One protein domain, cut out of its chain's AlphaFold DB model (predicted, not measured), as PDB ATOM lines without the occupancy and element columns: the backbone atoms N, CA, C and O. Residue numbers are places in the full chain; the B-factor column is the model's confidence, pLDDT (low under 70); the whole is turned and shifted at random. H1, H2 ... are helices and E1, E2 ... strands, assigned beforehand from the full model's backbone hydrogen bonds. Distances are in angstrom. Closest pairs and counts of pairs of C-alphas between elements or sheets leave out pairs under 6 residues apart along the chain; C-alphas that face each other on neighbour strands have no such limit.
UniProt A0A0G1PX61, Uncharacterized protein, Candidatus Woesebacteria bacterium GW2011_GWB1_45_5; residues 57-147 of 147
ATOM      1  N   GLU A  57     -45.269   8.452  -0.698       92.94
ATOM      2  CA  GLU A  57     -44.538   9.701  -0.506       92.94
ATOM      3  C   GLU A  57     -45.415  10.933  -0.692       92.94
ATOM      4  O   GLU A  57     -45.067  12.000  -0.182       92.94
ATOM      5  N   ILE A  58     -46.557  10.796  -1.371       96.25
ATOM      6  CA  ILE A  58     -47.551  11.861  -1.460       96.25
ATOM      7  C   ILE A  58     -48.282  11.933  -0.121       96.25
ATOM      8  O   ILE A  58     -48.803  10.942   0.389       96.25
ATOM      9  N   ASP A  59     -48.297  13.126   0.463       96.75
ATOM     10  CA  ASP A  59     -49.114  13.436   1.629       96.75
ATOM     11  C   ASP A  59     -50.557  13.693   1.185       96.75
ATOM     12  O   ASP A  59     -51.479  12.983   1.582       96.75
ATOM     13  N   HIS A  60     -50.740  14.662   0.286       96.44
ATOM     14  CA  HIS A  60     -52.028  14.960  -0.329       96.44
ATOM     15  C   HIS A  60     -51.868  15.752  -1.634       96.44
ATOM     16  O   HIS A  60     -50.820  16.339  -1.917       96.44
ATOM     17  N   ILE A  61     -52.945  15.794  -2.423       96.25
ATOM     18  CA  ILE A  61     -53.083  16.698  -3.568       96.25
ATOM     19  C   ILE A  61     -53.927  17.892  -3.135       96.25
ATOM     20  O   ILE A  61     -55.057  17.733  -2.671       96.25
ATOM     21  N   ARG A  62     -53.379  19.096  -3.283       94.44
ATOM     22  CA  ARG A  62     -54.027  20.355  -2.907       94.44
ATOM     23  C   ARG A  62     -54.468  21.095  -4.166       94.44
ATOM     24  O   ARG A  62     -53.680  21.248  -5.092       94.44
ATOM     25  N   LYS A  63     -55.698  21.605  -4.196       92.38
ATOM     26  CA  LYS A  63     -56.137  22.514  -5.265       92.38
ATOM     27  C   LYS A  63     -55.464  23.879  -5.105       92.38
ATOM     28  O   LYS A  63     -55.348  24.372  -3.983       92.38
ATOM     29  N   SER A  64     -55.049  24.493  -6.204       89.12
ATOM     30  CA  SER A  64     -54.488  25.841  -6.183       89.12
ATOM     31  C   SER A  64     -55.498  26.881  -5.722       89.12
ATOM     32  O   SER A  64     -56.696  26.808  -6.010       89.12
ATOM     33  N   THR A  65     -54.991  27.892  -5.029       90.25
ATOM     34  CA  THR A  65     -55.732  29.123  -4.764       90.25
ATOM     35  C   THR A  65     -55.803  29.993  -6.029       90.25
ATOM     36  O   THR A  65     -54.924  29.900  -6.888       90.25
ATOM     37  N   PRO A  66     -56.771  30.926  -6.139       90.62
ATOM     38  CA  PRO A  66     -56.847  31.857  -7.274       90.62
ATOM     39  C   PRO A  66     -55.614  32.757  -7.446       90.62
ATOM     40  O   PRO A  66     -55.400  33.354  -8.498       90.62
ATOM     41  N   ARG A  67     -54.818  32.936  -6.388       88.50
ATOM     42  CA  ARG A  67     -53.551  33.665  -6.473       88.50
ATOM     43  C   ARG A  67     -52.475  32.804  -7.129       88.50
ATOM     44  O   ARG A  67     -51.837  33.263  -8.064       88.50
ATOM     45  N   GLU A  68     -52.315  31.569  -6.664       85.69
ATOM     46  CA  GLU A  68     -51.335  30.628  -7.216       85.69
ATOM     47  C   GLU A  68     -51.639  30.287  -8.673       85.69
ATOM     48  O   GLU A  68     -50.718  30.211  -9.471       85.69
ATOM     49  N   ASP A  69     -52.910  30.152  -9.046       83.00
ATOM     50  CA  ASP A  69     -53.297  29.944 -10.444       83.00
ATOM     51  C   ASP A  69     -52.911  31.138 -11.338       83.00
ATOM     52  O   ASP A  69     -52.387  30.966 -12.432       83.00
ATOM     53  N   ARG A  70     -53.061  32.375 -10.849       83.38
ATOM     54  CA  ARG A  70     -52.622  33.563 -11.601       83.38
ATOM     55  C   ARG A  70     -51.104  33.692 -11.703       83.38
ATOM     56  O   ARG A  70     -50.618  34.168 -12.720       83.38
ATOM     57  N   GLU A  71     -50.379  33.336 -10.646       82.44
ATOM     58  CA  GLU A  71     -48.918  33.483 -10.586       82.44
ATOM     59  C   GLU A  71     -48.183  32.334 -11.282       82.44
ATOM     60  O   GLU A  71     -47.158  32.553 -11.922       82.44
ATOM     61  N   TRP A  72     -48.694  31.113 -11.142       78.12
ATOM     62  CA  TRP A  72     -48.033  29.909 -11.625       78.12
ATOM     63  C   TRP A  72     -48.723  29.331 -12.857       78.12
ATOM     64  O   TRP A  72     -48.015  28.770 -13.687       78.12
ATOM     65  N   HIS A  73     -50.038  29.500 -13.028       80.00
ATOM     66  CA  HIS A  73     -50.877  28.782 -14.004       80.00
ATOM     67  C   HIS A  73     -51.015  27.283 -13.711       80.00
ATOM     68  O   HIS A  73     -50.946  26.448 -14.617       80.00
ATOM     69  N   THR A  74     -51.205  26.937 -12.435       82.31
ATOM     70  CA  THR A  74     -51.426  25.558 -11.986       82.31
ATOM     71  C   THR A  74     -52.759  25.406 -11.280       82.31
ATOM     72  O   THR A  74     -53.091  26.187 -10.392       82.31
ATOM     73  N   ASP A  75     -53.475  24.331 -11.600       81.25
ATOM     74  CA  ASP A  75     -54.728  23.964 -10.939       81.25
ATOM     75  C   ASP A  75     -54.514  23.183  -9.633       81.25
ATOM     76  O   ASP A  75     -55.389  23.165  -8.760       81.25
ATOM     77  N   MET A  76     -53.377  22.490  -9.502       92.75
ATOM     78  CA  MET A  76     -53.134  21.509  -8.443       92.75
ATOM     79  C   MET A  76     -51.670  21.457  -8.016       92.75
ATOM     80  O   MET A  76     -50.751  21.633  -8.805       92.75
ATOM     81  N   TRP A  77     -51.462  21.110  -6.753       94.75
ATOM     82  CA  TRP A  77     -50.154  20.896  -6.155       94.75
ATOM     83  C   TRP A  77     -50.069  19.496  -5.566       94.75
ATOM     84  O   TRP A  77     -50.990  19.039  -4.885       94.75
ATOM     85  N   VAL A  78     -48.932  18.842  -5.773       95.62
ATOM     86  CA  VAL A  78     -48.555  17.627  -5.052       95.62
ATOM     87  C   VAL A  78     -47.781  18.045  -3.817       95.62
ATOM     88  O   VAL A  78     -46.737  18.687  -3.937       95.62
ATOM     89  N   VAL A  79     -48.275  17.674  -2.637       95.75
ATOM     90  CA  VAL A  79     -47.561  17.851  -1.371       95.75
ATOM     91  C   VAL A  79     -46.942  16.517  -0.980       95.75
ATOM     92  O   VAL A  79     -47.635  15.505  -0.888       95.75
ATOM     93  N   LEU A  80     -45.633  16.510  -0.752       95.12
ATOM     94  CA  LEU A  80     -44.876  15.333  -0.347       95.12
ATOM     95  C   LEU A  80     -44.758  15.258   1.178       95.12
ATOM     96  O   LEU A  80     -44.648  16.275   1.869       95.12
ATOM     97  N   LYS A  81     -44.712  14.038   1.718       94.31
ATOM     98  CA  LYS A  81     -44.488  13.795   3.154       94.31
ATOM     99  C   LYS A  81     -43.102  14.258   3.595       94.31
ATOM    100  O   LYS A  81     -42.958  14.838   4.671       94.31
ATOM    101  N   LYS A  82     -42.090  14.032   2.753       92.00
ATOM    102  CA  LYS A  82     -40.700  14.471   2.943       92.00
ATOM    103  C   LYS A  82     -40.299  15.422   1.821       92.00
ATOM    104  O   LYS A  82     -40.820  15.326   0.717       92.00
ATOM    105  N   SER A  83     -39.384  16.345   2.108       87.94
ATOM    106  CA  SER A  83     -38.843  17.235   1.082       87.94
ATOM    107  C   SER A  83     -37.945  16.467   0.113       87.94
ATOM    108  O   SER A  83     -37.044  15.756   0.556       87.94
ATOM    109  N   THR A  84     -38.124  16.705  -1.180       85.44
ATOM    110  CA  THR A  84     -37.258  16.213  -2.257       85.44
ATOM    111  C   THR A  84     -36.591  17.419  -2.912       85.44
ATOM    112  O   THR A  84     -37.269  18.396  -3.226       85.44
ATOM    113  N   ALA A  85     -35.260  17.400  -3.052       81.62
ATOM    114  CA  ALA A  85     -34.472  18.535  -3.559       81.62
ATOM    115  C   ALA A  85     -34.802  19.881  -2.863       81.62
ATOM    116  O   ALA A  85     -34.983  20.914  -3.503       81.62
ATOM    117  N   GLY A  86     -34.964  19.858  -1.533       83.38
ATOM    118  CA  GLY A  86     -35.303  21.045  -0.736       83.38
ATOM    119  C   GLY A  86     -36.748  21.540  -0.886       83.38
ATOM    120  O   GLY A  86     -37.117  22.534  -0.263       83.38
ATOM    121  N   ARG A  87     -37.597  20.855  -1.665       85.12
ATOM    122  CA  ARG A  87     -39.002  21.224  -1.874       85.12
ATOM    123  C   ARG A  87     -39.950  20.172  -1.326       85.12
ATOM    124  O   ARG A  87     -39.768  18.977  -1.521       85.12
ATOM    125  N   LYS A  88     -41.002  20.628  -0.648       90.75
ATOM    126  CA  LYS A  88     -42.081  19.766  -0.137       90.75
ATOM    127  C   LYS A  88     -43.312  19.759  -1.048       90.75
ATOM    128  O   LYS A  88     -44.220  18.963  -0.849       90.75
ATOM    129  N   MET A  89     -43.366  20.659  -2.027       92.62
ATOM    130  CA  MET A  89     -44.549  20.866  -2.847       92.62
ATOM    131  C   MET A  89     -44.160  21.199  -4.286       92.62
ATOM    132  O   MET A  89     -43.267  22.019  -4.509       92.62
ATOM    133  N   PHE A  90     -44.849  20.577  -5.241       92.75
ATOM    134  CA  PHE A  90     -44.617  20.750  -6.674       92.75
ATOM    135  C   PHE A  90     -45.928  21.046  -7.409       92.75
ATOM    136  O   PHE A  90     -46.950  20.438  -7.070       92.75
ATOM    137  N   PRO A  91     -45.929  21.967  -8.387       92.44
ATOM    138  CA  PRO A  91     -47.098  22.187  -9.224       92.44
ATOM    139  C   PRO A  91     -47.331  20.952 -10.100       92.44
ATOM    140  O   PRO A  91     -46.383  20.332 -10.583       92.44
ATOM    141  N   LEU A  92     -48.595  20.579 -10.278       92.44
ATOM    142  CA  LEU A  92     -49.011  19.364 -10.970       92.44
ATOM    143  C   LEU A  92     -49.996  19.692 -12.088       92.44
ATOM    144  O   LEU A  92     -51.007  20.361 -11.881       92.44
ATOM    145  N   GLU A  93     -49.748  19.105 -13.252       91.50
ATOM    146  CA  GLU A  93     -50.683  19.041 -14.359       91.50
ATOM    147  C   GLU A  93     -51.021  17.602 -14.720       91.50
ATOM    148  O   GLU A  93     -50.157  16.766 -14.980       91.50
ATOM    149  N   ILE A  94     -52.321  17.328 -14.783       93.06
ATOM    150  CA  ILE A  94     -52.845  16.013 -15.128       93.06
ATOM    151  C   ILE A  94     -53.436  16.094 -16.529       93.06
ATOM    152  O   ILE A  94     -54.349  16.878 -16.791       93.06
ATOM    153  N   LYS A  95     -52.934  15.258 -17.433       93.31
ATOM    154  CA  LYS A  95     -53.388  15.184 -18.823       93.31
ATOM    155  C   LYS A  95     -54.092  13.865 -19.104       93.31
ATOM    156  O   LYS A  95     -53.928  12.870 -18.397       93.31
ATOM    157  N   SER A  96     -54.900  13.865 -20.160       91.88
ATOM    158  CA  SER A  96     -55.632  12.684 -20.623       91.88
ATOM    159  C   SER A  96     -54.953  11.943 -21.778       91.88
ATOM    160  O   SER A  96     -55.513  10.966 -22.278       91.88
ATOM    161  N   SER A  97     -53.802  12.419 -22.257       91.12
ATOM    162  CA  SER A  97     -53.061  11.834 -23.379       91.12
ATOM    163  C   SER A  97     -51.586  12.228 -23.344       91.12
ATOM    164  O   SER A  97     -51.234  13.265 -22.783       91.12
ATOM    165  N   ASP A  98     -50.744  11.437 -24.012       89.81
ATOM    166  CA  ASP A  98     -49.312  11.731 -24.169       89.81
ATOM    167  C   ASP A  98     -49.081  12.982 -25.016       89.81
ATOM    168  O   ASP A  98     -48.169  13.756 -24.745       89.81
ATOM    169  N   TYR A  99     -49.957  13.232 -25.993       89.62
ATOM    170  CA  TYR A  99     -49.957  14.483 -26.747       89.62
ATOM    171  C   TYR A  99     -50.096  15.694 -25.818       89.62
ATOM    172  O   TYR A  99     -49.268  16.593 -25.873       89.62
ATOM    173  N   GLY A 100     -51.062  15.673 -24.892       86.25
ATOM    174  CA  GLY A 100     -51.238  16.768 -23.936       86.25
ATOM    175  C   GLY A 100     -50.069  16.911 -22.956       86.25
ATOM    176  O   GLY A 100     -49.794  18.015 -22.494       86.25
ATOM    177  N   VAL A 101     -49.363  15.819 -22.639       89.12
ATOM    178  CA  VAL A 101     -48.115  15.880 -21.855       89.12
ATOM    179  C   VAL A 101     -47.015  16.569 -22.660       89.12
ATOM    180  O   VAL A 101     -46.357  17.469 -22.140       89.12
ATOM    181  N   ARG A 102     -46.834  16.179 -23.928       87.62
ATOM    182  CA  ARG A 102     -45.856  16.797 -24.830       87.62
ATOM    183  C   ARG A 102     -46.134  18.275 -25.057       87.62
ATOM    184  O   ARG A 102     -45.204  19.060 -24.960       87.62
ATOM    185  N   GLU A 103     -47.386  18.667 -25.283       86.50
ATOM    186  CA  GLU A 103     -47.762  20.078 -25.457       86.50
ATOM    187  C   GLU A 103     -47.345  20.951 -24.273       86.50
ATOM    188  O   GLU A 103     -46.947  22.096 -24.474       86.50
ATOM    189  N   VAL A 104     -47.405  20.417 -23.049       85.19
ATOM    190  CA  VAL A 104     -46.884  21.131 -21.882       85.19
ATOM    191  C   VAL A 104     -45.367  21.104 -21.900       85.19
ATOM    192  O   VAL A 104     -44.760  22.158 -21.940       85.19
ATOM    193  N   LYS A 105     -44.726  19.931 -21.938       84.00
ATOM    194  CA  LYS A 105     -43.259  19.822 -21.817       84.00
ATOM    195  C   LYS A 105     -42.486  20.566 -22.919       84.00
ATOM    196  O   LYS A 105     -41.439  21.149 -22.644       84.00
ATOM    197  N   GLU A 106     -42.997  20.552 -24.145       83.25
ATOM    198  CA  GLU A 106     -42.411  21.169 -25.346       83.25
ATOM    199  C   GLU A 106     -43.052  22.532 -25.678       83.25
ATOM    200  O   GLU A 106     -42.706  23.161 -26.678       83.25
ATOM    201  N   GLY A 107     -44.005  22.994 -24.861       74.62
ATOM    202  CA  GLY A 107     -44.751  24.225 -25.095       74.62
ATOM    203  C   GLY A 107     -43.891  25.489 -25.024       74.62
ATOM    204  O   GLY A 107     -42.782  25.494 -24.492       74.62
ATOM    205  N   LYS A 108     -44.435  26.606 -25.525       66.88
ATOM    206  CA  LYS A 108     -43.742  27.911 -25.565       66.88
ATOM    207  C   LYS A 108     -43.455  28.511 -24.178       66.88
ATOM    208  O   LYS A 108     -42.605  29.393 -24.074       66.88
ATOM    209  N   ASP A 109     -44.142  28.059 -23.129       68.12
ATOM    210  CA  ASP A 109     -43.990  28.574 -21.765       68.12
ATOM    211  C   ASP A 109     -42.870  27.846 -21.000       68.12
ATOM    212  O   ASP A 109     -43.082  27.059 -20.081       68.12
ATOM    213  N   PHE A 110     -41.632  28.103 -21.420       59.75
ATOM    214  CA  PHE A 110     -40.450  27.353 -20.989       59.75
ATOM    215  C   PHE A 110     -40.241  27.319 -19.461       59.75
ATOM    216  O   PHE A 110     -39.753  26.324 -18.926       59.75
ATOM    217  N   LYS A 111     -40.636  28.379 -18.738       63.78
ATOM    218  CA  LYS A 111     -40.519  28.436 -17.269       63.78
ATOM    219  C   LYS A 111     -41.475  27.463 -16.580       63.78
ATOM    220  O   LYS A 111     -41.105  26.848 -15.582       63.78
ATOM    221  N   ARG A 112     -42.678  27.292 -17.130       68.19
ATOM    222  CA  ARG A 112     -43.679  26.339 -16.647       68.19
ATOM    223  C   ARG A 112     -43.196  24.901 -16.850       68.19
ATOM    224  O   ARG A 112     -43.218  24.093 -15.928       68.19
ATOM    225  N   ASN A 113     -42.623  24.601 -18.008       67.56
ATOM    226  CA  ASN A 113     -42.212  23.239 -18.374       67.56
ATOM    227  C   ASN A 113     -41.123  22.659 -17.447       67.56
ATOM    228  O   ASN A 113     -41.015  21.442 -17.277       67.56
ATOM    229  N   GLN A 114     -40.303  23.516 -16.836       72.12
ATOM    230  CA  GLN A 114     -39.163  23.088 -16.024       72.12
ATOM    231  C   GLN A 114     -39.524  22.648 -14.603       72.12
ATOM    232  O   GLN A 114     -38.809  21.829 -14.033       72.12
ATOM    233  N   VAL A 115     -40.611  23.168 -14.029       82.62
ATOM    234  CA  VAL A 115     -40.917  22.978 -12.596       82.62
ATOM    235  C   VAL A 115     -42.218  22.229 -12.329       82.62
ATOM    236  O   VAL A 115     -42.492  21.872 -11.187       82.62
ATOM    237  N   TYR A 116     -43.008  21.985 -13.371       88.81
ATOM    238  CA  TYR A 116     -44.280  21.277 -13.294       88.81
ATOM    239  C   TYR A 116     -44.080  19.782 -13.399       88.81
ATOM    240  O   TYR A 116     -43.358  19.326 -14.279       88.81
ATOM    241  N   LEU A 117     -44.783  19.027 -12.566       91.88
ATOM    242  CA  LEU A 117     -44.995  17.603 -12.780       91.88
ATOM    243  C   LEU A 117     -46.128  17.447 -13.791       91.88
ATOM    244  O   LEU A 117     -47.221  17.961 -13.561       91.88
ATOM    245  N   VAL A 118     -45.891  16.750 -14.899       91.75
ATOM    246  CA  VAL A 118     -46.903  16.556 -15.943       91.75
ATOM    247  C   VAL A 118     -47.164  15.070 -16.137       91.75
ATOM    248  O   VAL A 118     -46.351  14.360 -16.727       91.75
ATOM    249  N   VAL A 119     -48.324  14.597 -15.679       93.75
ATOM    250  CA  VAL A 119     -48.661  13.166 -15.669       93.75
ATOM    251  C   VAL A 119     -49.848  12.875 -16.582       93.75
ATOM    252  O   VAL A 119     -50.905  13.501 -16.475       93.75
ATOM    253  N   ASN A 120     -49.719  11.874 -17.457       94.56
ATOM    254  CA  ASN A 120     -50.859  11.339 -18.201       94.56
ATOM    255  C   ASN A 120     -51.588  10.282 -17.362       94.56
ATOM    256  O   ASN A 120     -51.153   9.135 -17.270       94.56
ATOM    257  N   ALA A 121     -52.752  10.653 -16.831       94.81
ATOM    258  CA  ALA A 121     -53.593   9.785 -16.013       94.81
ATOM    259  C   ALA A 121     -54.857   9.309 -16.746       94.81
ATOM    260  O   ALA A 121     -55.932   9.188 -16.151       94.81
ATOM    261  N   ASN A 122     -54.775   9.059 -18.056       91.75
ATOM    262  CA  ASN A 122     -55.879   8.464 -18.809       91.75
ATOM    263  C   ASN A 122     -56.390   7.180 -18.127       91.75
ATOM    264  O   ASN A 122     -55.608   6.307 -17.765       91.75
ATOM    265  N   LYS A 123     -57.718   7.037 -18.011       88.06
ATOM    266  CA  LYS A 123     -58.384   5.888 -17.369       88.06
ATOM    267  C   LYS A 123     -57.991   4.522 -17.958       88.06
ATOM    268  O   LYS A 123     -58.182   3.506 -17.302       88.06
ATOM    269  N   ARG A 124     -57.494   4.476 -19.197       89.25
ATOM    270  CA  ARG A 124     -57.052   3.238 -19.862       89.25
ATOM    271  C   ARG A 124     -55.634   2.803 -19.485       89.25
ATOM    272  O   ARG A 124     -55.264   1.685 -19.823       89.25
ATOM    273  N   ARG A 125     -54.839   3.666 -18.847       92.25
ATOM    274  CA  ARG A 125     -53.474   3.330 -18.424       92.25
ATOM    275  C   ARG A 125     -53.490   2.567 -17.108       92.25
ATOM    276  O   ARG A 125     -54.338   2.818 -16.253       92.25
ATOM    277  N   ALA A 126     -52.542   1.647 -16.958       94.62
ATOM    278  CA  ALA A 126     -52.383   0.893 -15.723       94.62
ATOM    279  C   ALA A 126     -51.829   1.791 -14.608       94.62
ATOM    280  O   ALA A 126     -50.975   2.642 -14.859       94.62
ATOM    281  N   ASP A 127     -52.267   1.558 -13.368       95.50
ATOM    282  CA  ASP A 127     -51.839   2.340 -12.200       95.50
ATOM    283  C   ASP A 127     -50.310   2.394 -12.070       95.50
ATOM    284  O   ASP A 127     -49.759   3.467 -11.851       95.50
ATOM    285  N   LEU A 128     -49.624   1.264 -12.276       96.06
ATOM    286  CA  LEU A 128     -48.162   1.185 -12.190       96.06
ATOM    287  C   LEU A 128     -47.463   2.088 -13.217       96.06
ATOM    288  O   LEU A 128     -46.471   2.722 -12.888       96.06
ATOM    289  N   GLN A 129     -47.999   2.196 -14.436       95.31
ATOM    290  CA  GLN A 129     -47.436   3.087 -15.455       95.31
ATOM    291  C   GLN A 129     -47.573   4.551 -15.032       95.31
ATOM    292  O   GLN A 129     -46.628   5.312 -15.142       95.31
ATOM    293  N   ILE A 130     -48.734   4.935 -14.495       95.44
ATOM    294  CA  ILE A 130     -48.978   6.305 -14.023       95.44
ATOM    295  C   ILE A 130     -48.061   6.650 -12.839       95.44
ATOM    296  O   ILE A 130     -47.583   7.777 -12.743       95.44
ATOM    297  N   ILE A 131     -47.814   5.688 -11.945       95.75
ATOM    298  CA  ILE A 131     -46.890   5.852 -10.816       95.75
ATOM    299  C   ILE A 131     -45.449   6.018 -11.311       95.75
ATOM    300  O   ILE A 131     -44.759   6.917 -10.842       95.75
ATOM    301  N   ASN A 132     -45.006   5.195 -12.263       95.25
ATOM    302  CA  ASN A 132     -43.662   5.306 -12.834       95.25
ATOM    303  C   ASN A 132     -43.462   6.658 -13.532       95.25
ATOM    304  O   ASN A 132     -42.510   7.359 -13.214       95.25
ATOM    305  N   ASP A 133     -44.407   7.076 -14.378       93.25
ATOM    306  CA  ASP A 133     -44.379   8.397 -15.019       93.25
ATOM    307  C   ASP A 133     -44.309   9.541 -13.991       93.25
ATOM    308  O   ASP A 133     -43.627  10.541 -14.203       93.25
ATOM    309  N   PHE A 134     -45.028   9.422 -12.868       94.69
ATOM    310  CA  PHE A 134     -44.965  10.412 -11.795       94.69
ATOM    311  C   PHE A 134     -43.559  10.497 -11.181       94.69
ATOM    312  O   PHE A 134     -43.074  11.601 -10.929       94.69
ATOM    313  N   TRP A 135     -42.894   9.361 -10.967       92.88
ATOM    314  CA  TRP A 135     -41.523   9.335 -10.455       92.88
ATOM    315  C   TRP A 135     -40.514   9.915 -11.432       92.88
ATOM    316  O   TRP A 135     -39.703  10.747 -11.030       92.88
ATOM    317  N   GLU A 136     -40.622   9.560 -12.710       93.06
ATOM    318  CA  GLU A 136     -39.793  10.141 -13.767       93.06
ATOM    319  C   GLU A 136     -39.931  11.672 -13.803       93.06
ATOM    320  O   GLU A 136     -38.948  12.398 -13.953       93.06
ATOM    321  N   GLU A 137     -41.144  12.194 -13.594       92.12
ATOM    322  CA  GLU A 137     -41.375  13.636 -13.507       92.12
ATOM    323  C   GLU A 137     -40.762  14.276 -12.260       92.12
ATOM    324  O   GLU A 137     -40.189  15.366 -12.358       92.12
ATOM    325  N   ILE A 138     -40.850  13.618 -11.101       91.88
ATOM    326  CA  ILE A 138     -40.198  14.086  -9.870       91.88
ATOM    327  C   ILE A 138     -38.685  14.165 -10.080       91.88
ATOM    328  O   ILE A 138     -38.086  15.197  -9.774       91.88
ATOM    329  N   GLU A 139     -38.073  13.117 -10.628       90.25
ATOM    330  CA  GLU A 139     -36.639  13.069 -10.913       90.25
ATOM    331  C   GLU A 139     -36.226  14.168 -11.892       90.25
ATOM    332  O   GLU A 139     -35.286  14.920 -11.615       90.25
ATOM    333  N   ARG A 140     -36.974  14.333 -12.991       90.44
ATOM    334  CA  ARG A 140     -36.736  15.386 -13.982       90.44
ATOM    335  C   ARG A 140     -36.750  16.773 -13.344       90.44
ATOM    336  O   ARG A 140     -35.821  17.551 -13.556       90.44
ATOM    337  N   VAL A 141     -37.790  17.097 -12.576       89.19
ATOM    338  CA  VAL A 141     -37.925  18.417 -11.942       89.19
ATOM    339  C   VAL A 141     -36.842  18.629 -10.882       89.19
ATOM    340  O   VAL A 141     -36.243  19.703 -10.820       89.19
ATOM    341  N   CYS A 142     -36.521  17.610 -10.082       86.69
ATOM    342  CA  CYS A 142     -35.455  17.700  -9.083       86.69
ATOM    343  C   CYS A 142     -34.074  17.912  -9.719       86.69
ATOM    344  O   CYS A 142     -33.297  18.718  -9.213       86.69
ATOM    345  N   ALA A 143     -33.783  17.258 -10.846       86.62
ATOM    346  CA  ALA A 143     -32.530  17.440 -11.580       86.62
ATOM    347  C   ALA A 143     -32.376  18.853 -12.172       86.62
ATOM    348  O   ALA A 143     -31.256  19.332 -12.346       86.62
ATOM    349  N   ILE A 144     -33.488  19.524 -12.486       83.88
ATOM    350  CA  ILE A 144     -33.493  20.923 -12.937       83.88
ATOM    351  C   ILE A 144     -33.272  21.862 -11.745       83.88
ATOM    352  O   ILE A 144     -32.490  22.796 -11.853       83.88
ATOM    353  N   LEU A 145     -33.934  21.610 -10.614       79.44
ATOM    354  CA  LEU A 145     -33.884  22.473  -9.428       79.44
ATOM    355  C   LEU A 145     -32.620  22.322  -8.573       79.44
ATOM    356  O   LEU A 145     -32.327  23.209  -7.778       79.44
ATOM    357  N   GLY A 146     -31.927  21.186  -8.672       69.50
ATOM    358  CA  GLY A 146     -30.651  20.936  -7.999       69.50
ATOM    359  C   GLY A 146     -29.432  21.510  -8.731       69.50
ATOM    360  O   GLY A 146     -28.313  21.306  -8.264       69.50
ATOM    361  N   LYS A 147     -29.644  22.177  -9.871       52.69
ATOM    362  CA  LYS A 147     -28.654  23.007 -10.567       52.69
ATOM    363  C   LYS A 147     -28.790  24.458 -10.127       52.69
ATOM    364  O   LYS A 147     -27.738  25.128 -10.079       52.69
TER     365      LYS A 147
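AT A GLANCE: This is residues 57 to 147 of the 147 residues of an uncharacterized protein of Candidatus Woesebacteria bacterium GW2011_GWB1_45_5 (UniProt A0A0G1PX61). A strongly twisted, curled sheet of four strands has the long helix H4 packed along E4 at its hollow side, while the short H2 covers E4 and part of E3 from the other side. H3 sits near one end of H4, and H1 only grazes the sheet. The 91 printed residues run E1 H1 E2 E3 H2 H3 E4 H4; the sheet, in the order E1 E2 E3 E4, is mixed, and the class is mixed helices and strands. The whole is compact, with a radius of gyration of the C-alphas of 12.7 A and spans of 32 by 30 by 28 A.

HOW THE PARTS SIT: E1, residues 58 to 63, is antiparallel to E2, residues 76 to 84, with N 62 and O 77 2.9 A apart. E2 bends by 99 degrees at residue 81 and forms a hairpin with E3, residues 87 to 95, with N 78 and O 90 2.9 A apart. E3 is parallel to E4, residues 117 to 120, with N 93 and O 117 2.8 A apart. H2, residues 98 to 105, joins them with H3, residues 110 to 115, in a strand-helix-strand unit, two parallel strands with helices between, of right-handed crossover. H2 runs along the strands at a height over the sheet of 8.0 A, and its closest C-alphas to E4, Val 101 and Val 118, are 6.1 A apart. H4, residues 127 to 145, stands at the sheet's level, with a height of 1.2 A; its closest C-alphas to E4, Glu 137 and Leu 117, are 5.4 A apart. H4 touches H3 with residues 141 to 145 alone, the closest C-alphas being those of Val 141 and Val 115, 5.5 A apart. H1, residues 66 to 72, is apart from H2 and H4. Every O i to N i+4 pair is within hydrogen-bond range in H1, H2 and H4; in H3 0 of 2 are, beside 2 of 3 O i to N i+3 pairs.

IN THESE COORDINATES: E1 begins at C-alpha 58, (-47.551, 11.861, -1.460). From first to last C-alpha E2 measures 17.8 A, E3 23.0 A and H4 27.1 A. H4 ends at C-alpha 145, (-33.884, 22.473, -9.428).

THE WHOLE: The C-alphas of Arg 124 and Lys 147, the two farthest apart, are 35.8 A apart. The printed part has no cut and no long link. The pLDDT is under 70 at residues 108 to 113 and 146 to 147.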